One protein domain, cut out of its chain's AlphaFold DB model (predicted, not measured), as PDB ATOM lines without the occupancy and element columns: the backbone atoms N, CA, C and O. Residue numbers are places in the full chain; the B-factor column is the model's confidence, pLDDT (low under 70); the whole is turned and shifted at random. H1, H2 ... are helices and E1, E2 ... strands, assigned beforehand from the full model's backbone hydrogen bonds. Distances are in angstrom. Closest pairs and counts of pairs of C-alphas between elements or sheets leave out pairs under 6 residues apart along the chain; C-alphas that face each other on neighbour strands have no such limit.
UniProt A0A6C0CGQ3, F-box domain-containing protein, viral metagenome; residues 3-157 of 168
ATOM      1  N   THR A   3     239.258 208.107 265.387       56.22
ATOM      2  CA  THR A   3     240.588 208.675 265.119       56.22
ATOM      3  C   THR A   3     241.725 207.652 265.013       56.22
ATOM      4  O   THR A   3     242.814 208.010 264.588       56.22
ATOM      5  N   SER A   4     241.501 206.391 265.397       62.12
ATOM      6  CA  SER A   4     242.465 205.293 265.247       62.12
ATOM      7  C   SER A   4     242.191 204.427 264.017       62.12
ATOM      8  O   SER A   4     242.843 203.400 263.846       62.12
ATOM      9  N   LEU A   5     241.185 204.777 263.207       63.03
ATOM     10  CA  LEU A   5     240.907 204.075 261.961       63.03
ATOM     11  C   LEU A   5     241.867 204.543 260.860       63.03
ATOM     12  O   LEU A   5     242.225 205.723 260.832       63.03
ATOM     13  N   PRO A   6     242.247 203.645 259.936       62.59
ATOM     14  CA  PRO A   6     242.986 204.024 258.743       62.59
ATOM     15  C   PRO A   6     242.250 205.125 257.965       62.59
ATOM     16  O   PRO A   6     241.020 205.109 257.849       62.59
ATOM     17  N   ILE A   7     243.012 206.096 257.459       57.88
ATOM     18  CA  ILE A   7     242.519 207.298 256.758       57.88
ATOM     19  C   ILE A   7     241.582 206.926 255.599       57.88
ATOM     20  O   ILE A   7     240.575 207.582 255.372       57.88
ATOM     21  N   ASP A   8     241.872 205.826 254.924       63.75
ATOM     22  CA  ASP A   8     241.155 205.228 253.803       63.75
ATOM     23  C   ASP A   8     239.781 204.623 254.162       63.75
ATOM     24  O   ASP A   8     238.917 204.496 253.293       63.75
ATOM     25  N   VAL A   9     239.515 204.326 255.438       61.16
ATOM     26  CA  VAL A   9     238.227 203.765 255.904       61.16
ATOM     27  C   VAL A   9     237.213 204.865 256.255       61.16
ATOM     28  O   VAL A   9     235.999 204.675 256.142       61.16
ATOM     29  N   LEU A  10     237.694 206.047 256.646       61.91
ATOM     30  CA  LEU A  10     236.875 207.188 257.069       61.91
ATOM     31  C   LEU A  10     235.875 207.678 256.002       61.91
ATOM     32  O   LEU A  10     234.714 207.885 256.360       61.91
ATOM     33  N   PRO A  11     236.238 207.809 254.710       61.06
ATOM     34  CA  PRO A  11     235.288 208.166 253.656       61.06
ATOM     35  C   PRO A  11     234.131 207.172 253.536       61.06
ATOM     36  O   PRO A  11     232.988 207.576 253.340       61.06
ATOM     37  N   PHE A  12     234.400 205.874 253.712       64.38
ATOM     38  CA  PHE A  12     233.368 204.837 253.686       64.38
ATOM     39  C   PHE A  12     232.375 205.004 254.837       64.38
ATOM     40  O   PHE A  12     231.170 204.886 254.633       64.38
ATOM     41  N   ILE A  13     232.861 205.345 256.030       66.75
ATOM     42  CA  ILE A  13     232.014 205.605 257.199       66.75
ATOM     43  C   ILE A  13     231.198 206.883 256.990       66.75
ATOM     44  O   ILE A  13     229.978 206.857 257.111       66.75
ATOM     45  N   ILE A  14     231.845 207.987 256.604       64.50
ATOM     46  CA  ILE A  14     231.191 209.282 256.361       64.50
ATOM     47  C   ILE A  14     230.088 209.149 255.301       64.50
ATOM     48  O   ILE A  14     228.999 209.690 255.475       64.50
ATOM     49  N   ASN A  15     230.325 208.373 254.242       61.94
ATOM     50  CA  ASN A  15     229.358 208.157 253.165       61.94
ATOM     51  C   ASN A  15     228.104 207.379 253.590       61.94
ATOM     52  O   ASN A  15     227.103 207.460 252.883       61.94
ATOM     53  N   ASN A  16     228.154 206.651 254.708       66.69
ATOM     54  CA  ASN A  16     227.059 205.813 255.205       66.69
ATOM     55  C   ASN A  16     226.400 206.360 256.482       66.69
ATOM     56  O   ASN A  16     225.454 205.762 256.989       66.69
ATOM     57  N   LEU A  17     226.882 207.483 257.017       66.25
ATOM     58  CA  LEU A  17     226.311 208.113 258.204       66.25
ATOM     59  C   LEU A  17     225.244 209.149 257.830       66.25
ATOM     60  O   LEU A  17     225.363 209.876 256.843       66.25
ATOM     61  N   HIS A  18     224.217 209.273 258.671       59.25
ATOM     62  CA  HIS A  18     223.267 210.374 258.556       59.25
ATOM     63  C   HIS A  18     223.940 211.706 258.908       59.25
ATOM     64  O   HIS A  18     224.843 211.771 259.742       59.25
ATOM     65  N   PHE A  19     223.459 212.804 258.313       60.06
ATOM     66  CA  PHE A  19     224.033 214.145 258.492       60.06
ATOM     67  C   PHE A  19     224.269 214.523 259.962       60.06
ATOM     68  O   PHE A  19     225.309 215.092 260.292       60.06
ATOM     69  N   LYS A  20     223.323 214.195 260.853       62.84
ATOM     70  CA  LYS A  20     223.429 214.492 262.289       62.84
ATOM     71  C   LYS A  20     224.636 213.797 262.926       62.84
ATOM     72  O   LYS A  20     225.336 214.409 263.727       62.84
ATOM     73  N   ASP A  21     224.905 212.562 262.524       65.06
ATOM     74  CA  ASP A  21     226.016 211.768 263.039       65.06
ATOM     75  C   ASP A  21     227.345 212.260 262.482       65.06
ATOM     76  O   ASP A  21     228.306 212.387 263.235       65.06
ATOM     77  N   ILE A  22     227.389 212.652 261.203       62.22
ATOM     78  CA  ILE A  22     228.600 213.242 260.621       62.22
ATOM     79  C   ILE A  22     228.901 214.608 261.244       62.22
ATOM     80  O   ILE A  22     230.051 214.902 261.553       62.22
ATOM     81  N   TYR A  23     227.879 215.434 261.478       61.38
ATOM     82  CA  TYR A  23     228.029 216.725 262.150       61.38
ATOM     83  C   TYR A  23     228.611 216.560 263.558       61.38
ATOM     84  O   TYR A  23     229.549 217.266 263.928       61.38
ATOM     85  N   ASN A  24     228.096 215.591 264.320       68.81
ATOM     86  CA  ASN A  24     228.638 215.246 265.632       68.81
ATOM     87  C   ASN A  24     230.076 214.722 265.520       68.81
ATOM     88  O   ASN A  24     230.936 215.153 266.282       68.81
ATOM     89  N   LEU A  25     230.367 213.866 264.538       67.75
ATOM     90  CA  LEU A  25     231.716 213.358 264.279       67.75
ATOM     91  C   LEU A  25     232.721 214.496 264.045       67.75
ATOM     92  O   LEU A  25     233.824 214.488 264.589       67.75
ATOM     93  N   PHE A  26     232.301 215.498 263.274       63.31
ATOM     94  CA  PHE A  26     233.093 216.673 262.929       63.31
ATOM     95  C   PHE A  26     233.339 217.593 264.131       63.31
ATOM     96  O   PHE A  26     234.401 218.196 264.241       63.31
ATOM     97  N   TYR A  27     232.370 217.696 265.046       63.75
ATOM     98  CA  TYR A  27     232.489 218.512 266.259       63.75
ATOM     99  C   TYR A  27     233.353 217.856 267.342       63.75
ATOM    100  O   TYR A  27     233.912 218.546 268.192       63.75
ATOM    101  N   VAL A  28     233.453 216.526 267.324       65.88
ATOM    102  CA  VAL A  28     234.166 215.747 268.344       65.88
ATOM    103  C   VAL A  28     235.661 215.600 268.018       65.88
ATOM    104  O   VAL A  28     236.450 215.362 268.929       65.88
ATOM    105  N   SER A  29     236.093 215.787 266.761       65.94
ATOM    106  CA  SER A  29     237.504 215.643 266.365       65.94
ATOM    107  C   SER A  29     238.011 216.788 265.479       65.94
ATOM    108  O   SER A  29     237.640 216.908 264.310       65.94
ATOM    109  N   LYS A  30     238.943 217.587 266.022       64.75
ATOM    110  CA  LYS A  30     239.667 218.639 265.282       64.75
ATOM    111  C   LYS A  30     240.471 218.094 264.098       64.75
ATOM    112  O   LYS A  30     240.564 218.770 263.078       64.75
ATOM    113  N   ASP A  31     241.013 216.886 264.221       63.28
ATOM    114  CA  ASP A  31     241.864 216.277 263.194       63.28
ATOM    115  C   ASP A  31     241.042 215.876 261.964       63.28
ATOM    116  O   ASP A  31     241.407 216.202 260.835       63.28
ATOM    117  N   ILE A  32     239.867 215.270 262.183       60.91
ATOM    118  CA  ILE A  32     238.899 214.961 261.116       60.91
ATOM    119  C   ILE A  32     238.416 216.251 260.451       60.91
ATOM    120  O   ILE A  32     238.311 216.322 259.225       60.91
ATOM    121  N   GLN A  33     238.167 217.287 261.255       62.03
ATOM    122  CA  GLN A  33     237.747 218.590 260.763       62.03
ATOM    123  C   GLN A  33     238.810 219.247 259.871       62.03
ATOM    124  O   GLN A  33     238.459 219.780 258.823       62.03
ATOM    125  N   GLN A  34     240.091 219.215 260.245       65.56
ATOM    126  CA  GLN A  34     241.164 219.780 259.421       65.56
ATOM    127  C   GLN A  34     241.410 218.969 258.146       65.56
ATOM    128  O   GLN A  34     241.464 219.567 257.071       65.56
ATOM    129  N   MET A  35     241.508 217.638 258.249       59.78
ATOM    130  CA  MET A  35     241.826 216.766 257.111       59.78
ATOM    131  C   MET A  35     240.754 216.780 256.022       59.78
ATOM    132  O   MET A  35     241.097 216.840 254.849       59.78
ATOM    133  N   TYR A  36     239.474 216.759 256.397       57.97
ATOM    134  CA  TYR A  36     238.377 216.546 255.446       57.97
ATOM    135  C   TYR A  36     237.469 217.761 255.273       57.97
ATOM    136  O   TYR A  36     236.412 217.656 254.652       57.97
ATOM    137  N   SER A  37     237.846 218.936 255.796       61.97
ATOM    138  CA  SER A  37     237.071 220.161 255.552       61.97
ATOM    139  C   SER A  37     236.804 220.447 254.071       61.97
ATOM    140  O   SER A  37     235.692 220.900 253.797       61.97
ATOM    141  N   PRO A  38     237.713 220.182 253.110       62.94
ATOM    142  CA  PRO A  38     237.445 220.441 251.698       62.94
ATOM    143  C   PRO A  38     236.471 219.429 251.077       62.94
ATOM    144  O   PRO A  38     235.489 219.858 250.472       62.94
ATOM    145  N   GLU A  39     236.666 218.113 251.257       57.94
ATOM    146  CA  GLU A  39     235.729 217.100 250.735       57.94
ATOM    147  C   GLU A  39     234.354 217.182 251.410       57.94
ATOM    148  O   GLU A  39     233.319 217.056 250.751       57.94
ATOM    149  N   PHE A  40     234.312 217.464 252.714       57.66
ATOM    150  CA  PHE A  40     233.069 217.607 253.470       57.66
ATOM    151  C   PHE A  40     232.285 218.863 253.055       57.66
ATOM    152  O   PHE A  40     231.065 218.805 252.881       57.66
ATOM    153  N   LYS A  41     232.987 219.980 252.806       58.44
ATOM    154  CA  LYS A  41     232.423 221.177 252.155       58.44
ATOM    155  C   LYS A  41     232.086 220.960 250.676       58.44
ATOM    156  O   LYS A  41     231.421 221.798 250.094       58.44
ATOM    157  N   GLY A  42     232.530 219.887 250.035       63.75
ATOM    158  CA  GLY A  42     232.033 219.526 248.707       63.75
ATOM    159  C   GLY A  42     230.685 218.823 248.818       63.75
ATOM    160  O   GLY A  42     229.679 219.286 248.286       63.75
ATOM    161  N   LYS A  43     230.674 217.729 249.586       65.31
ATOM    162  CA  LYS A  43     229.584 216.752 249.599       65.31
ATOM    163  C   LYS A  43     228.380 217.141 250.461       65.31
ATOM    164  O   LYS A  43     227.247 216.835 250.106       65.31
ATOM    165  N   TYR A  44     228.594 217.816 251.592       67.31
ATOM    166  CA  TYR A  44     227.539 218.083 252.587       67.31
ATOM    167  C   TYR A  44     227.228 219.568 252.769       67.31
ATOM    168  O   TYR A  44     226.455 219.939 253.652       67.31
ATOM    169  N   TYR A  45     227.816 220.431 251.944       74.50
ATOM    170  CA  TYR A  45     227.685 221.883 252.078       74.50
ATOM    171  C   TYR A  45     226.266 222.388 251.872       74.50
ATOM    172  O   TYR A  45     225.846 223.338 252.533       74.50
ATOM    173  N   HIS A  46     225.487 221.689 251.048       81.00
ATOM    174  CA  HIS A  46     224.062 221.949 250.913       81.00
ATOM    175  C   HIS A  46     223.337 221.923 252.272       81.00
ATOM    176  O   HIS A  46     222.493 222.776 252.508       81.00
ATOM    177  N   ASN A  47     223.714 221.056 253.223       75.81
ATOM    178  CA  ASN A  47     223.090 221.011 254.556       75.81
ATOM    179  C   ASN A  47     223.386 222.255 255.400       75.81
ATOM    180  O   ASN A  47     222.564 222.677 256.214       75.81
ATOM    181  N   PHE A  48     224.566 222.857 255.228       76.88
ATOM    182  CA  PHE A  48     224.853 224.160 255.822       76.88
ATOM    183  C   PHE A  48     223.944 225.235 255.212       76.88
ATOM    184  O   PHE A  48     223.346 226.011 255.956       76.88
ATOM    185  N   LEU A  49     223.776 225.235 253.887       83.94
ATOM    186  CA  LEU A  49     222.899 226.186 253.206       83.94
ATOM    187  C   LEU A  49     221.416 225.990 253.529       83.94
ATOM    188  O   LEU A  49     220.703 226.982 253.641       83.94
ATOM    189  N   MET A  50     220.959 224.759 253.776       87.00
ATOM    190  CA  MET A  50     219.598 224.487 254.259       87.00
ATOM    191  C   MET A  50     219.294 225.274 255.540       87.00
ATOM    192  O   MET A  50     218.215 225.840 255.667       87.00
ATOM    193  N   LYS A  51     220.266 225.418 256.457       80.75
ATOM    194  CA  LYS A  51     220.100 226.227 257.683       80.75
ATOM    195  C   LYS A  51     219.957 227.727 257.409       80.75
ATOM    196  O   LYS A  51     219.486 228.458 258.278       80.75
ATOM    197  N   LEU A  52     220.392 228.205 256.242       85.25
ATOM    198  CA  LEU A  52     220.281 229.611 255.849       85.25
ATOM    199  C   LEU A  52     218.947 229.924 255.161       85.25
ATOM    200  O   LEU A  52     218.585 231.099 255.098       85.25
ATOM    201  N   VAL A  53     218.213 228.912 254.685       89.00
ATOM    202  CA  VAL A  53     216.879 229.085 254.094       89.00
ATOM    203  C   VAL A  53     215.963 229.781 255.102       89.00
ATOM    204  O   VAL A  53     215.937 229.438 256.279       89.00
ATOM    205  N   ASN A  54     215.287 230.832 254.636       87.88
ATOM    206  CA  ASN A  54     214.483 231.801 255.401       87.88
ATOM    207  C   ASN A  54     215.186 232.564 256.533       87.88
ATOM    208  O   ASN A  54     214.592 233.486 257.082       87.88
ATOM    209  N   ASN A  55     216.459 232.286 256.815       87.06
ATOM    210  CA  ASN A  55     217.210 232.931 257.890       87.06
ATOM    211  C   ASN A  55     218.180 234.004 257.382       87.06
ATOM    212  O   ASN A  55     218.282 235.077 257.973       87.06
ATOM    213  N   ASN A  56     218.930 233.729 256.310       87.12
ATOM    214  CA  ASN A  56     219.960 234.642 255.808       87.12
ATOM    215  C   ASN A  56     220.181 234.482 254.297       87.12
ATOM    216  O   ASN A  56     221.014 233.692 253.848       87.12
ATOM    217  N   TYR A  57     219.447 235.281 253.522       91.06
ATOM    218  CA  TYR A  57     219.475 235.236 252.061       91.06
ATOM    219  C   TYR A  57     220.828 235.655 251.473       91.06
ATOM    220  O   TYR A  57     221.349 234.951 250.615       91.06
ATOM    221  N   GLU A  58     221.429 236.747 251.955       92.81
ATOM    222  CA  GLU A  58     222.705 237.234 251.407       92.81
ATOM    223  C   GLU A  58     223.822 236.207 251.599       92.81
ATOM    224  O   GLU A  58     224.576 235.914 250.670       92.81
ATOM    225  N   LYS A  59     223.891 235.587 252.783       84.62
ATOM    226  CA  LYS A  59     224.858 234.519 253.031       84.62
ATOM    227  C   LYS A  59     224.559 233.285 252.186       84.62
ATOM    228  O   LYS A  59     225.484 232.709 251.637       84.62
ATOM    229  N   PHE A  60     223.292 232.892 252.044       91.62
ATOM    230  CA  PHE A  60     222.918 231.773 251.179       91.62
ATOM    231  C   PHE A  60     223.380 232.001 249.736       91.62
ATOM    232  O   PHE A  60     224.087 231.167 249.177       91.62
ATOM    233  N   LYS A  61     223.037 233.157 249.159       93.81
ATOM    234  CA  LYS A  61     223.388 233.549 247.791       93.81
ATOM    235  C   LYS A  61     224.901 233.555 247.564       93.81
ATOM    236  O   LYS A  61     225.362 233.018 246.562       93.81
ATOM    237  N   ASN A  62     225.660 234.126 248.497       88.75
ATOM    238  CA  ASN A  62     227.117 234.221 248.398       88.75
ATOM    239  C   ASN A  62     227.840 232.893 248.621       88.75
ATOM    240  O   ASN A  62     229.022 232.809 248.328       88.75
ATOM    241  N   GLU A  63     227.182 231.885 249.185       85.56
ATOM    242  CA  GLU A  63     227.800 230.592 249.484       85.56
ATOM    243  C   GLU A  63     227.317 229.488 248.529       85.56
ATOM    244  O   GLU A  63     227.962 228.448 248.396       85.56
ATOM    245  N   LEU A  64     226.202 229.708 247.822       90.38
ATOM    246  CA  LEU A  64     225.594 228.732 246.917       90.38
ATOM    247  C   LEU A  64     226.561 228.246 245.834       90.38
ATOM    248  O   LEU A  64     226.487 227.087 245.423       90.38
ATOM    249  N   HIS A  65     227.495 229.090 245.382       86.75
ATOM    250  CA  HIS A  65     228.408 228.702 244.311       86.75
ATOM    251  C   HIS A  65     229.395 227.603 244.702       86.75
ATOM    252  O   HIS A  65     229.878 226.902 243.811       86.75
ATOM    253  N   TYR A  66     229.640 227.413 246.001       81.62
ATOM    254  CA  TYR A  66     230.491 226.346 246.527       81.62
ATOM    255  C   TYR A  66     229.807 224.973 246.557       81.62
ATOM    256  O   TYR A  66     230.493 223.966 246.722       81.62
ATOM    257  N   VAL A  67     228.483 224.900 246.374       84.00
ATOM    258  CA  VAL A  67     227.772 223.619 246.274       84.00
ATOM    259  C   VAL A  67     228.120 222.956 244.949       84.00
ATOM    260  O   VAL A  67     227.694 223.416 243.885       84.00
ATOM    261  N   LYS A  68     228.893 221.873 245.028       81.06
ATOM    262  CA  LYS A  68     229.184 220.989 243.892       81.06
ATOM    263  C   LYS A  68     228.170 219.852 243.816       81.06
ATOM    264  O   LYS A  68     227.570 219.651 242.768       81.06
ATOM    265  N   ASP A  69     227.923 219.208 244.956       80.38
ATOM    266  CA  ASP A  69     226.978 218.103 245.101       80.38
ATOM    267  C   ASP A  69     225.823 218.494 246.031       80.38
ATOM    268  O   ASP A  69     225.978 219.297 246.957       80.38
ATOM    269  N   GLY A  70     224.651 217.900 245.818       86.19
ATOM    270  CA  GLY A  70     223.500 218.110 246.698       86.19
ATOM    271  C   GLY A  70     222.650 219.345 246.375       86.19
ATOM    272  O   GLY A  70     221.872 219.810 247.211       86.19
ATOM    273  N   LEU A  71     222.829 219.942 245.190       92.25
ATOM    274  CA  LEU A  71     222.072 221.128 244.780       92.25
ATOM    275  C   LEU A  71     220.573 220.816 244.622       92.25
ATOM    276  O   LEU A  71     219.737 221.636 244.997       92.25
ATOM    277  N   ASN A  72     220.223 219.623 244.131       92.75
ATOM    278  CA  ASN A  72     218.826 219.198 244.015       92.75
ATOM    279  C   ASN A  72     218.182 218.993 245.388       92.75
ATOM    280  O   ASN A  72     217.043 219.390 245.598       92.75
ATOM    281  N   GLU A  73     218.915 218.447 246.350       92.38
ATOM    282  CA  GLU A  73     218.487 218.262 247.730       92.38
ATOM    283  C   GLU A  73     218.250 219.618 248.400       92.38
ATOM    284  O   GLU A  73     217.224 219.821 249.050       92.38
ATOM    285  N   LEU A  74     219.148 220.583 248.177       93.62
ATOM    286  CA  LEU A  74     218.962 221.964 248.620       93.62
ATOM    287  C   LEU A  74     217.736 222.617 247.979       93.62
ATOM    288  O   LEU A  74     216.995 223.340 248.649       93.62
ATOM    289  N   PHE A  75     217.521 222.371 246.690       96.75
ATOM    290  CA  PHE A  75     216.382 222.887 245.945       96.75
ATOM    291  C   PHE A  75     215.064 222.310 246.468       96.75
ATOM    292  O   PHE A  75     214.162 223.079 246.791       96.75
ATOM    293  N   ILE A  76     214.979 220.988 246.649       96.00
ATOM    294  CA  ILE A  76     213.829 220.308 247.260       96.00
ATOM    295  C   ILE A  76     213.578 220.880 248.654       96.00
ATOM    296  O   ILE A  76     212.466 221.304 248.952       96.00
ATOM    297  N   TYR A  77     214.610 220.981 249.494       94.69
ATOM    298  CA  TYR A  77     214.469 221.562 250.826       94.69
ATOM    299  C   TYR A  77     213.941 222.998 250.776       94.69
ATOM    300  O   TYR A  77     213.052 223.351 251.550       94.69
ATOM    301  N   SER A  78     214.438 223.812 249.842       96.06
ATOM    302  CA  SER A  78     213.966 225.184 249.644       96.06
ATOM    303  C   SER A  78     212.496 225.222 249.228       96.06
ATOM    304  O   SER A  78     211.774 226.073 249.729       96.06
ATOM    305  N   LEU A  79     212.039 224.292 248.376       95.56
ATOM    306  CA  LEU A  79     210.637 224.157 247.951       95.56
ATOM    307  C   LEU A  79     209.707 223.711 249.090       95.56
ATOM    308  O   LEU A  79     208.578 224.186 249.200       95.56
ATOM    309  N   LEU A  80     210.176 222.809 249.953       93.31
ATOM    310  CA  LEU A  80     209.405 222.316 251.097       93.31
ATOM    311  C   LEU A  80     209.288 223.353 252.214       93.31
ATOM    312  O   LEU A  80     208.281 223.393 252.921       93.31
ATOM    313  N   ASN A  81     210.303 224.198 252.362       92.12
ATOM    314  CA  ASN A  81     210.380 225.200 253.414       92.12
ATOM    315  C   ASN A  81     210.131 226.612 252.880       92.12
ATOM    316  O   ASN A  81     210.570 227.568 253.497       92.12
ATOM    317  N   ILE A  82     209.442 226.787 251.751       90.56
ATOM    318  CA  ILE A  82     209.070 228.133 251.305       90.56
ATOM    319  C   ILE A  82     208.175 228.767 252.377       90.56
ATOM    320  O   ILE A  82     207.132 228.212 252.730       90.56
ATOM    321  N   ASP A  83     208.587 229.917 252.902       88.19
ATOM    322  CA  ASP A  83     207.780 230.684 253.849       88.19
ATOM    323  C   ASP A  83     206.921 231.723 253.139       88.19
ATOM    324  O   ASP A  83     207.261 232.222 252.064       88.19
ATOM    325  N   THR A  84     205.805 232.083 253.761       83.19
ATOM    326  CA  THR A  84     204.980 233.190 253.295       83.19
ATOM    327  C   THR A  84     205.582 234.516 253.746       83.19
ATOM    328  O   THR A  84     205.946 234.723 254.899       83.19
ATOM    329  N   VAL A  85     205.692 235.444 252.806       79.69
ATOM    330  CA  VAL A  85     206.113 236.825 253.023       79.69
ATOM    331  C   VAL A  85     204.940 237.700 253.466       79.69
ATOM    332  O   VAL A  85     205.123 238.635 254.241       79.69
ATOM    333  N   TRP A  86     203.735 237.427 252.958       73.62
ATOM    334  CA  TRP A  86     202.511 238.145 253.312       73.62
ATOM    335  C   TRP A  86     201.297 237.221 253.175       73.62
ATOM    336  O   TRP A  86     201.307 236.363 252.298       73.62
ATOM    337  N   LEU A  87     200.266 237.427 254.007       68.94
ATOM    338  CA  LEU A  87     199.084 236.560 254.166       68.94
ATOM    339  C   LEU A  87     199.432 235.117 254.606       68.94
ATOM    340  O   LEU A  87     200.537 234.848 255.084       68.94
ATOM    341  N   ASN A  88     198.454 234.208 254.518       65.94
ATOM    342  CA  ASN A  88     198.581 232.794 254.885       65.94
ATOM    343  C   ASN A  88     199.030 231.929 253.689       65.94
ATOM    344  O   ASN A  88     199.213 232.423 252.582       65.94
ATOM    345  N   TYR A  89     199.210 230.624 253.900       62.81
ATOM    346  CA  TYR A  89     199.712 229.708 252.867       62.81
ATOM    347  C   TYR A  89     198.785 229.545 251.646       62.81
ATOM    348  O   TYR A  89     199.276 229.153 250.591       62.81
ATOM    349  N   GLU A  90     197.487 229.844 251.780       61.59
ATOM    350  CA  GLU A  90     196.467 229.687 250.727       61.59
ATOM    351  C   GLU A  90     196.384 230.895 249.792       61.59
ATOM    352  O   GLU A  90     195.954 230.771 248.650       61.59
ATOM    353  N   GLN A  91     196.754 232.077 250.287       63.84
ATOM    354  CA  GLN A  91     196.566 233.348 249.576       63.84
ATOM    355  C   GLN A  91     197.842 234.195 249.521       63.84
ATOM    356  O   GLN A  91     197.836 235.308 248.995       63.84
ATOM    357  N   GLY A  92     198.929 233.702 250.110       63.88
ATOM    358  CA  GLY A  92     200.111 234.489 250.405       63.88
ATOM    359  C   GLY A  92     201.178 234.526 249.331       63.88
ATOM    360  O   GLY A  92     201.340 233.623 248.511       63.88
ATOM    361  N   PHE A  93     201.958 235.603 249.389       74.44
ATOM    362  CA  PHE A  93     203.176 235.741 248.605       74.44
ATOM    363  C   PHE A  93     204.257 234.880 249.232       74.44
ATOM    364  O   PHE A  93     204.561 235.031 250.407       74.44
ATOM    365  N   HIS A  94     204.861 234.006 248.444       81.69
ATOM    366  CA  HIS A  94     205.894 233.087 248.902       81.69
ATOM    367  C   HIS A  94     207.293 233.715 248.813       81.69
ATOM    368  O   HIS A  94     207.588 234.482 247.888       81.69
ATOM    369  N   ASN A  95     208.174 233.392 249.763       87.56
ATOM    370  CA  ASN A  95     209.575 233.804 249.771       87.56
ATOM    371  C   ASN A  95     210.367 232.913 248.816       87.56
ATOM    372  O   ASN A  95     211.099 232.007 249.209       87.56
ATOM    373  N   MET A  96     210.201 233.176 247.525       93.12
ATOM    374  CA  MET A  96     210.758 232.343 246.464       93.12
ATOM    375  C   MET A  96     212.262 232.565 246.254       93.12
ATOM    376  O   MET A  96     212.845 231.929 245.384       93.12
ATOM    377  N   LYS A  97     212.915 233.449 247.023       94.25
ATOM    378  CA  LYS A  97     214.306 233.871 246.785       94.25
ATOM    379  C   LYS A  97     215.294 232.704 246.786       94.25
ATOM    380  O   LYS A  97     216.144 232.628 245.910       94.25
ATOM    381  N   TYR A  98     215.157 231.771 247.724       95.69
ATOM    382  CA  TYR A  98     216.046 230.604 247.819       95.69
ATOM    383  C   TYR A  98     215.828 229.614 246.666       95.69
ATOM    384  O   TYR A  98     216.782 229.094 246.095       95.69
ATOM    385  N   VAL A  99     214.566 229.413 246.273       96.62
ATOM    386  CA  VAL A  99     214.186 228.601 245.108       96.62
ATOM    387  C   VAL A  99     214.741 229.221 243.823       96.62
ATOM    388  O   VAL A  99     215.315 228.517 242.997       96.62
ATOM    389  N   TYR A 100     214.630 230.544 243.691       96.69
ATOM    390  CA  TYR A 100     215.148 231.318 242.569       96.69
ATOM    391  C   TYR A 100     216.665 231.161 242.395       96.69
ATOM    392  O   TYR A 100     217.105 230.833 241.296       96.69
ATOM    393  N   GLU A 101     217.468 231.306 243.455       96.75
ATOM    394  CA  GLU A 101     218.928 231.132 243.340       96.75
ATOM    395  C   GLU A 101     219.308 229.698 242.917       96.75
ATOM    396  O   GLU A 101     220.216 229.508 242.110       96.75
ATOM    397  N   CYS A 102     218.584 228.678 243.394       96.69
ATOM    398  CA  CYS A 102     218.770 227.301 242.925       96.69
ATOM    399  C   CYS A 102     218.389 227.140 241.439       96.69
ATOM    400  O   CYS A 102     219.074 226.438 240.696       96.69
ATOM    401  N   MET A 103     217.330 227.808 240.969       96.81
ATOM    402  CA  MET A 103     216.938 227.786 239.553       96.81
ATOM    403  C   MET A 103     217.948 228.500 238.647       96.81
ATOM    404  O   MET A 103     218.220 227.991 237.558       96.81
ATOM    405  N   LEU A 104     218.570 229.597 239.096       95.56
ATOM    406  CA  LEU A 104     219.695 230.232 238.387       95.56
ATOM    407  C   LEU A 104     220.893 229.282 238.232       95.56
ATOM    408  O   LEU A 104     221.665 229.392 237.289       95.56
ATOM    409  N   ARG A 105     221.040 228.316 239.145       93.38
ATOM    410  CA  ARG A 105     222.059 227.256 239.091       93.38
ATOM    411  C   ARG A 105     221.632 226.034 238.267       93.38
ATOM    412  O   ARG A 105     222.345 225.035 238.259       93.38
ATOM    413  N   GLY A 106     220.487 226.099 237.588       93.69
ATOM    414  CA  GLY A 106     220.001 225.048 236.693       93.69
ATOM    415  C   GLY A 106     219.023 224.049 237.316       93.69
ATOM    416  O   GLY A 106     218.553 223.161 236.609       93.69
ATOM    417  N   CYS A 107     218.644 224.180 238.594       96.25
ATOM    418  CA  CYS A 107     217.644 223.284 239.187       96.25
ATOM    419  C   CYS A 107     216.268 223.451 238.539       96.25
ATOM    420  O   CYS A 107     215.809 224.571 238.301       96.25
ATOM    421  N   ARG A 108     215.577 222.338 238.289       97.12
ATOM    422  CA  ARG A 108     214.231 222.302 237.702       97.12
ATOM    423  C   ARG A 108     213.391 221.247 238.411       97.12
ATOM    424  O   ARG A 108     213.913 220.214 238.814       97.12
ATOM    425  N   ILE A 109     212.092 221.500 238.548       96.75
ATOM    426  CA  ILE A 109     211.136 220.517 239.068       96.75
ATOM    427  C   ILE A 109     210.837 219.511 237.956       96.75
ATOM    428  O   ILE A 109     210.241 219.864 236.936       96.75
ATOM    429  N   ASN A 110     211.252 218.265 238.167       95.06
ATOM    430  CA  ASN A 110     210.847 217.103 237.382       95.06
ATOM    431  C   ASN A 110     209.763 216.305 238.140       95.06
ATOM    432  O   ASN A 110     209.330 216.706 239.223       95.06
ATOM    433  N   ASN A 111     209.317 215.176 237.580       94.50
ATOM    434  CA  ASN A 111     208.278 214.350 238.205       94.50
ATOM    435  C   ASN A 111     208.692 213.812 239.587       94.50
ATOM    436  O   ASN A 111     207.872 213.807 240.502       94.50
ATOM    437  N   ASP A 112     209.960 213.439 239.768       94.75
ATOM    438  CA  ASP A 112     210.459 212.900 241.040       94.75
ATOM    439  C   ASP A 112     210.446 213.952 242.151       94.75
ATOM    440  O   ASP A 112     210.044 213.669 243.279       94.75
ATOM    441  N   ILE A 113     210.848 215.186 241.832       95.12
ATOM    442  CA  ILE A 113     210.791 216.316 242.765       95.12
ATOM    443  C   ILE A 113     209.339 216.682 243.054       95.12
ATOM    444  O   ILE A 113     208.989 216.904 244.211       95.12
ATOM    445  N   ARG A 114     208.484 216.716 242.025       94.00
ATOM    446  CA  ARG A 114     207.062 217.045 242.170       94.00
ATOM    447  C   ARG A 114     206.369 216.126 243.177       94.00
ATOM    448  O   ARG A 114     205.629 216.615 244.022       94.00
ATOM    449  N   ASN A 115     206.664 214.829 243.136       93.50
ATOM    450  CA  ASN A 115     206.084 213.837 244.045       93.50
ATOM    451  C   ASN A 115     206.534 213.994 245.509       93.50
ATOM    452  O   ASN A 115     205.889 213.451 246.401       93.50
ATOM    453  N   GLN A 116     207.617 214.729 245.767       93.56
ATOM    454  CA  GLN A 116     208.127 214.990 247.116       93.56
ATOM    455  C   GLN A 116     207.551 216.268 247.736       93.56
ATOM    456  O   GLN A 116     207.767 216.509 248.921       93.56
ATOM    457  N   LEU A 117     206.850 217.103 246.959       93.94
ATOM    458  CA  LEU A 117     206.378 218.404 247.421       93.94
ATOM    459  C   LEU A 117     205.328 218.263 248.529       93.94
ATOM    460  O   LEU A 117     204.435 217.422 248.483       93.94
ATOM    461  N   ASN A 118     205.420 219.141 249.524       92.25
ATOM    462  CA  ASN A 118     204.349 219.356 250.488       92.25
ATOM    463  C   ASN A 118     203.338 220.380 249.941       92.25
ATOM    464  O   ASN A 118     203.490 220.896 248.835       92.25
ATOM    465  N   ILE A 119     202.321 220.722 250.737       89.62
ATOM    466  CA  ILE A 119     201.275 221.678 250.337       89.62
ATOM    467  C   ILE A 119     201.832 223.024 249.837       89.62
ATOM    468  O   ILE A 119     201.322 223.583 248.870       89.62
ATOM    469  N   ARG A 120     202.917 223.522 250.447       87.69
ATOM    470  CA  ARG A 120     203.557 224.785 250.053       87.69
ATOM    471  C   ARG A 120     204.304 224.641 248.731       87.69
ATOM    472  O   ARG A 120     204.168 225.492 247.857       87.69
ATOM    473  N   GLY A 121     205.040 223.543 248.573       91.50
ATOM    474  CA  GLY A 121     205.721 223.199 247.330       91.50
ATOM    475  C   GLY A 121     204.746 223.038 246.161       91.50
ATOM    476  O   GLY A 121     205.001 223.583 245.090       91.50
ATOM    477  N   TYR A 122     203.606 222.369 246.371       91.94
ATOM    478  CA  TYR A 122     202.551 222.248 245.358       91.94
ATOM    479  C   TYR A 122     201.955 223.601 244.988       91.94
ATOM    480  O   TYR A 122     201.873 223.926 243.810       91.94
ATOM    481  N   HIS A 123     201.634 224.438 245.976       89.81
ATOM    482  CA  HIS A 123     201.151 225.788 245.702       89.81
ATOM    483  C   HIS A 123     202.180 226.615 244.907       89.81
ATOM    484  O   HIS A 123     201.834 227.296 243.944       89.81
ATOM    485  N   PHE A 124     203.469 226.534 245.250       91.69
ATOM    486  CA  PHE A 124     204.518 227.154 244.437       91.69
ATOM    487  C   PHE A 124     204.519 226.619 242.994       91.69
ATOM    488  O   PHE A 124     204.552 227.403 242.040       91.69
ATOM    489  N   TYR A 125     204.464 225.295 242.838       93.94
ATOM    490  CA  TYR A 125     204.486 224.624 241.542       93.94
ATOM    491  C   TYR A 125     203.305 225.033 240.652       93.94
ATOM    492  O   TYR A 125     203.512 225.409 239.498       93.94
ATOM    493  N   ASP A 126     202.091 225.031 241.195       91.75
ATOM    494  CA  ASP A 126     200.870 225.287 240.432       91.75
ATOM    495  C   ASP A 126     200.720 226.767 240.039       91.75
ATOM    496  O   ASP A 126     200.251 227.073 238.940       91.75
ATOM    497  N   TYR A 127     201.144 227.697 240.903       90.31
ATOM    498  CA  TYR A 127     200.850 229.124 240.725       90.31
ATOM    499  C   TYR A 127     202.024 229.979 240.242       90.31
ATOM    500  O   TYR A 127     201.786 231.016 239.618       90.31
ATOM    501  N   PHE A 128     203.270 229.578 240.517       92.81
ATOM    502  CA  PHE A 128     204.445 230.429 240.285       92.81
ATOM    503  C   PHE A 128     205.515 229.783 239.408       92.81
ATOM    504  O   PHE A 128     206.190 230.496 238.666       92.81
ATOM    505  N   TYR A 129     205.686 228.459 239.460       95.31
ATOM    506  CA  TYR A 129     206.835 227.796 238.834       95.31
ATOM    507  C   TYR A 129     206.944 228.045 237.327       95.31
ATOM    508  O   TYR A 129     208.027 228.373 236.850       95.31
ATOM    509  N   LYS A 130     205.836 227.953 236.578       96.00
ATOM    510  CA  LYS A 130     205.840 228.211 235.126       96.00
ATOM    511  C   LYS A 130     206.228 229.655 234.798       96.00
ATOM    512  O   LYS A 130     207.020 229.880 233.891       96.00
ATOM    513  N   ASP A 131     205.686 230.616 235.541       95.94
ATOM    514  CA  ASP A 131     205.979 232.035 235.335       95.94
ATOM    515  C   ASP A 131     207.445 232.345 235.674       95.94
ATOM    516  O   ASP A 131     208.112 233.054 234.922       95.94
ATOM    517  N   LEU A 132     207.974 231.762 236.757       96.50
ATOM    518  CA  LEU A 132     209.383 231.894 237.132       96.50
ATOM    519  C   LEU A 132     210.309 231.249 236.098       96.50
ATOM    520  O   LEU A 132     211.305 231.854 235.719       96.50
ATOM    521  N   LEU A 133     209.965 230.055 235.609       97.19
ATOM    522  CA  LEU A 133     210.728 229.348 234.582       97.19
ATOM    523  C   LEU A 133     210.810 230.149 233.277       97.19
ATOM    524  O   LEU A 133     211.889 230.250 232.708       97.19
ATOM    525  N   ASN A 134     209.702 230.753 232.843       97.38
ATOM    526  CA  ASN A 134     209.652 231.580 231.633       97.38
ATOM    527  C   ASN A 134     210.484 232.869 231.737       97.38
ATOM    528  O   ASN A 134     210.780 233.474 230.713       97.38
ATOM    529  N   CYS A 135     210.824 233.310 232.951       97.69
ATOM    530  CA  CYS A 135     211.675 234.480 233.155       97.69
ATOM    531  C   CYS A 135     213.173 234.146 233.126       97.69
ATOM    532  O   CYS A 135     213.971 235.077 233.056       97.69
ATOM    533  N   MET A 136     213.551 232.864 233.234       96.56
ATOM    534  CA  MET A 136     214.951 232.439 233.316       96.56
ATOM    535  C   MET A 136     215.674 232.663 231.990       96.56
ATOM    536  O   MET A 136     215.229 232.180 230.950       96.56
ATOM    537  N   ASP A 137     216.820 233.320 232.074       95.75
ATOM    538  CA  ASP A 137     217.782 233.523 230.996       95.75
ATOM    539  C   ASP A 137     219.186 233.129 231.495       95.75
ATOM    540  O   ASP A 137     219.400 232.979 232.704       95.75
ATOM    541  N   ASP A 138     220.142 232.951 230.583       91.50
ATOM    542  CA  ASP A 138     221.542 232.707 230.945       91.50
ATOM    543  C   ASP A 138     222.168 233.946 231.611       91.50
ATOM    544  O   ASP A 138     223.064 233.825 232.455       91.50
ATOM    545  N   ASP A 139     221.668 235.146 231.289       94.12
ATOM    546  CA  ASP A 139     222.037 236.386 231.959       94.12
ATOM    547  C   ASP A 139     221.118 236.669 233.163       94.12
ATOM    548  O   ASP A 139     219.889 236.794 233.074       94.12
ATOM    549  N   ARG A 140     221.736 236.831 234.339       93.50
ATOM    550  CA  ARG A 140     221.041 237.188 235.580       93.50
ATOM    551  C   ARG A 140     220.351 238.551 235.500       93.50
ATOM    552  O   ARG A 140     219.295 238.722 236.109       93.50
ATOM    553  N   ILE A 141     220.956 239.525 234.824       95.25
ATOM    554  CA  ILE A 141     220.401 240.873 234.662       95.25
ATOM    555  C   ILE A 141     219.103 240.773 233.863       95.25
ATOM    556  O   ILE A 141     218.064 241.221 234.348       95.25
ATOM    557  N   VAL A 142     219.138 240.074 232.727       96.88
ATOM    558  CA  VAL A 142     217.960 239.821 231.883       96.88
ATOM    559  C   VAL A 142     216.891 239.044 232.655       96.88
ATOM    560  O   VAL A 142     215.721 239.430 232.668       96.88
ATOM    561  N   THR A 143     217.287 238.006 233.400       96.75
ATOM    562  CA  THR A 143     216.369 237.253 234.270       96.75
ATOM    563  C   THR A 143     215.660 238.168 235.275       96.75
ATOM    564  O   THR A 143     214.447 238.070 235.475       96.75
ATOM    565  N   GLN A 144     216.392 239.088 235.911       96.81
ATOM    566  CA  GLN A 144     215.817 240.010 236.887       96.81
ATOM    567  C   GLN A 144     214.891 241.049 236.236       96.81
ATOM    568  O   GLN A 144     213.869 241.401 236.830       96.81
ATOM    569  N   GLU A 145     215.207 241.530 235.032       96.81
ATOM    570  CA  GLU A 145     214.331 242.410 234.248       96.81
ATOM    571  C   GLU A 145     213.012 241.712 233.894       96.81
ATOM    572  O   GLU A 145     211.935 242.263 234.143       96.81
ATOM    573  N   ASN A 146     213.075 240.462 233.429       97.44
ATOM    574  CA  ASN A 146     211.897 239.633 233.160       97.44
ATOM    575  C   ASN A 146     211.038 239.439 234.418       97.44
ATOM    576  O   ASN A 146     209.819 239.627 234.379       97.44
ATOM    577  N   ILE A 147     211.671 239.136 235.557       96.75
ATOM    578  CA  ILE A 147     210.989 239.009 236.853       96.75
ATOM    579  C   ILE A 147     210.278 240.311 237.229       96.75
ATOM    580  O   ILE A 147     209.102 240.271 237.592       96.75
ATOM    581  N   ASN A 148     210.955 241.459 237.124       94.69
ATOM    582  CA  ASN A 148     210.382 242.767 237.452       94.69
ATOM    583  C   ASN A 148     209.161 243.103 236.571       94.69
ATOM    584  O   ASN A 148     208.230 243.764 237.035       94.69
ATOM    585  N   ASN A 149     209.122 242.596 235.336       94.62
ATOM    586  CA  ASN A 149     207.989 242.740 234.421       94.62
ATOM    587  C   ASN A 149     206.849 241.729 234.683       94.62
ATOM    588  O   ASN A 149     205.733 241.908 234.190       94.62
ATOM    589  N   CYS A 150     207.076 240.693 235.498       93.31
ATOM    590  CA  CYS A 150     206.073 239.688 235.839       93.31
ATOM    591  C   CYS A 150     205.348 240.020 237.153       93.31
ATOM    592  O   CYS A 150     205.887 239.859 238.249       93.31
ATOM    593  N   LYS A 151     204.072 240.426 237.064       88.12
ATOM    594  CA  LYS A 151     203.253 240.812 238.234       88.12
ATOM    595  C   LYS A 151     203.102 239.703 239.281       88.12
ATOM    596  O   LYS A 151     203.027 239.997 240.469       88.12
ATOM    597  N   LYS A 152     203.047 238.436 238.862       88.38
ATOM    598  CA  LYS A 152     202.876 237.296 239.779       88.38
ATOM    599  C   LYS A 152     204.118 237.018 240.624       88.38
ATOM    600  O   LYS A 152     203.995 236.538 241.745       88.38
ATOM    601  N   LEU A 153     205.304 237.358 240.121       91.19
ATOM    602  CA  LEU A 153     206.581 237.144 240.806       91.19
ATOM    603  C   LEU A 153     206.988 238.350 241.658       91.19
ATOM    604  O   LEU A 153     208.171 238.571 241.901       91.19
ATOM    605  N   HIS A 154     206.014 239.132 242.133       88.56
ATOM    606  CA  HIS A 154     206.270 240.390 242.830       88.56
ATOM    607  C   HIS A 154     207.200 240.246 244.044       88.56
ATOM    608  O   HIS A 154     207.997 241.142 244.303       88.56
ATOM    609  N   SER A 155     207.181 239.110 244.753       88.69
ATOM    610  CA  SER A 155     208.088 238.868 245.890       88.69
ATOM    611  C   SER A 155     209.571 238.740 245.507       88.69
ATOM    612  O   SER A 155     210.440 238.799 246.381       88.69
ATOM    613  N   LEU A 156     209.866 238.590 244.213       92.50
ATOM    614  CA  LEU A 156     211.210 238.560 243.635       92.50
ATOM    615  C   LEU A 156     211.601 239.878 242.949       92.50
ATOM    616  O   LEU A 156     212.721 239.990 242.453       92.50
ATOM    617  N   HIS A 157     210.714 240.878 242.904       92.81
ATOM    618  CA  HIS A 157     211.048 242.175 242.310       92.81
ATOM    619  C   HIS A 157     212.180 242.845 243.090       92.81
ATOM    620  O   HIS A 157     212.211 242.801 244.321       92.81
TER     621      HIS A 157
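What this domain is: This is residues 3 to 157 of the 168 residues of the protein "F-box domain-containing protein" of viral metagenome (UniProt A0A6C0CGQ3). Short helices are strung out into an elongated body: H4, H5, H6 and H7 lie side by side as a small bundle in the middle, H9, H10 and H11 pack together at one end, and H1, H2 and H3 make a loose head at the other end, with few contacts to the rest. H8 sits at the side of H6 and H9, and E1 belongs to a small loop near H11. The printed part has 155 residues, with eleven named helices and one named strand in the order H1 to H6, E1, H7 to H11; the class is mostly helix. The whole is only just loose, close to compact, with a radius of gyration of the C-alphas of 18.0 A and spans of 59 by 31 by 28 A.

How they stand to each other: Start with H1, residues 10 to 16, and H2, residues 19 to 28: they are close but not clearly touching, with the closest C-alphas, Ile 14 and Ile 22, 6.4 A apart. H2 and H3, residues 30 to 43, only just touch, and only at the corner, with 3 pairs of C-alphas within 8 A; the closest are Phe 26 and Gln 33, 5.5 A apart. H3 and H4, residues 45 to 50, meet only through their link. H4 and H5, residues 57 to 66, form a helical hairpin at a shallow tilt of 21 degrees, opposite ways; their closest C-alphas, Leu 49 and Phe 60, are 5.9 A apart. H6, residues 71 to 80, touches H4 at a shallow tilt of 11 degrees, the same way, closest at C-alphas His 46 and Leu 74, 5.6 A. E1, residues 84 to 86, pairs with no named strand, but is antiparallel to the short stretch 93 to 94. H7, residues 97 to 104, touches H5, with C-alphas Lys 61 and Glu 101 closest at 6.7 A, and touches H6, with C-alphas Ser 78 and Val 99 closest at 5.7 A. H8, residues 111 to 114, is close to but not clearly touching H6, at C-alphas Ile 76 and Ile 113, 6.7 A. H9, residues 119 to 135, touches H6 with residues 120 to 124 alone, at a steep tilt of 58 degrees; the closest C-alphas, Leu 79 and Gly 121, are 5.0 A apart. H10, residues 140 to 149, touches residues 132 to 135 of H9, closest at C-alphas Cys 135 and Asn 146, 5.2 A. H11, residues 151 to 156, touches residues 128 to 132 of H9, about perpendicular at 76 degrees, closest at C-alphas Leu 132 and Leu 153, 7.0 A. Every O i to N i+4 pair is within hydrogen-bond range in H1, H2, H4, H6, H7 and H10; the counts are 8 of 10 in H3, 4 of 6 in H5, 10 of 13 in H9 and 0 of 2 in H11, where 1 of 3 O i to N i+3 pairs is within range, and H8 is too short for an i+4 pair.

Where its parts are: Find C-alpha 10 at (236.875, 207.188, 257.069), where H1 begins. H3 runs 18.7 A from first to last C-alpha, and H5 runs 15.2 A. Look for C-alpha 119 at (201.275, 221.678, 250.337): from there H9, the longest helix, runs 23.8 A, with a kink of 53 degrees near residue 128. H11 ends at C-alpha 156, (211.210, 238.560, 243.635).

The domain as a whole: The two C-alphas farthest apart, Ser 4 and Asn 149, are 59.5 A apart. The printed part has no cut, and no link is long. The mean pLDDT of the printed part is 82.4; look for values under 70 at residues 3 to 44 and 87 to 92.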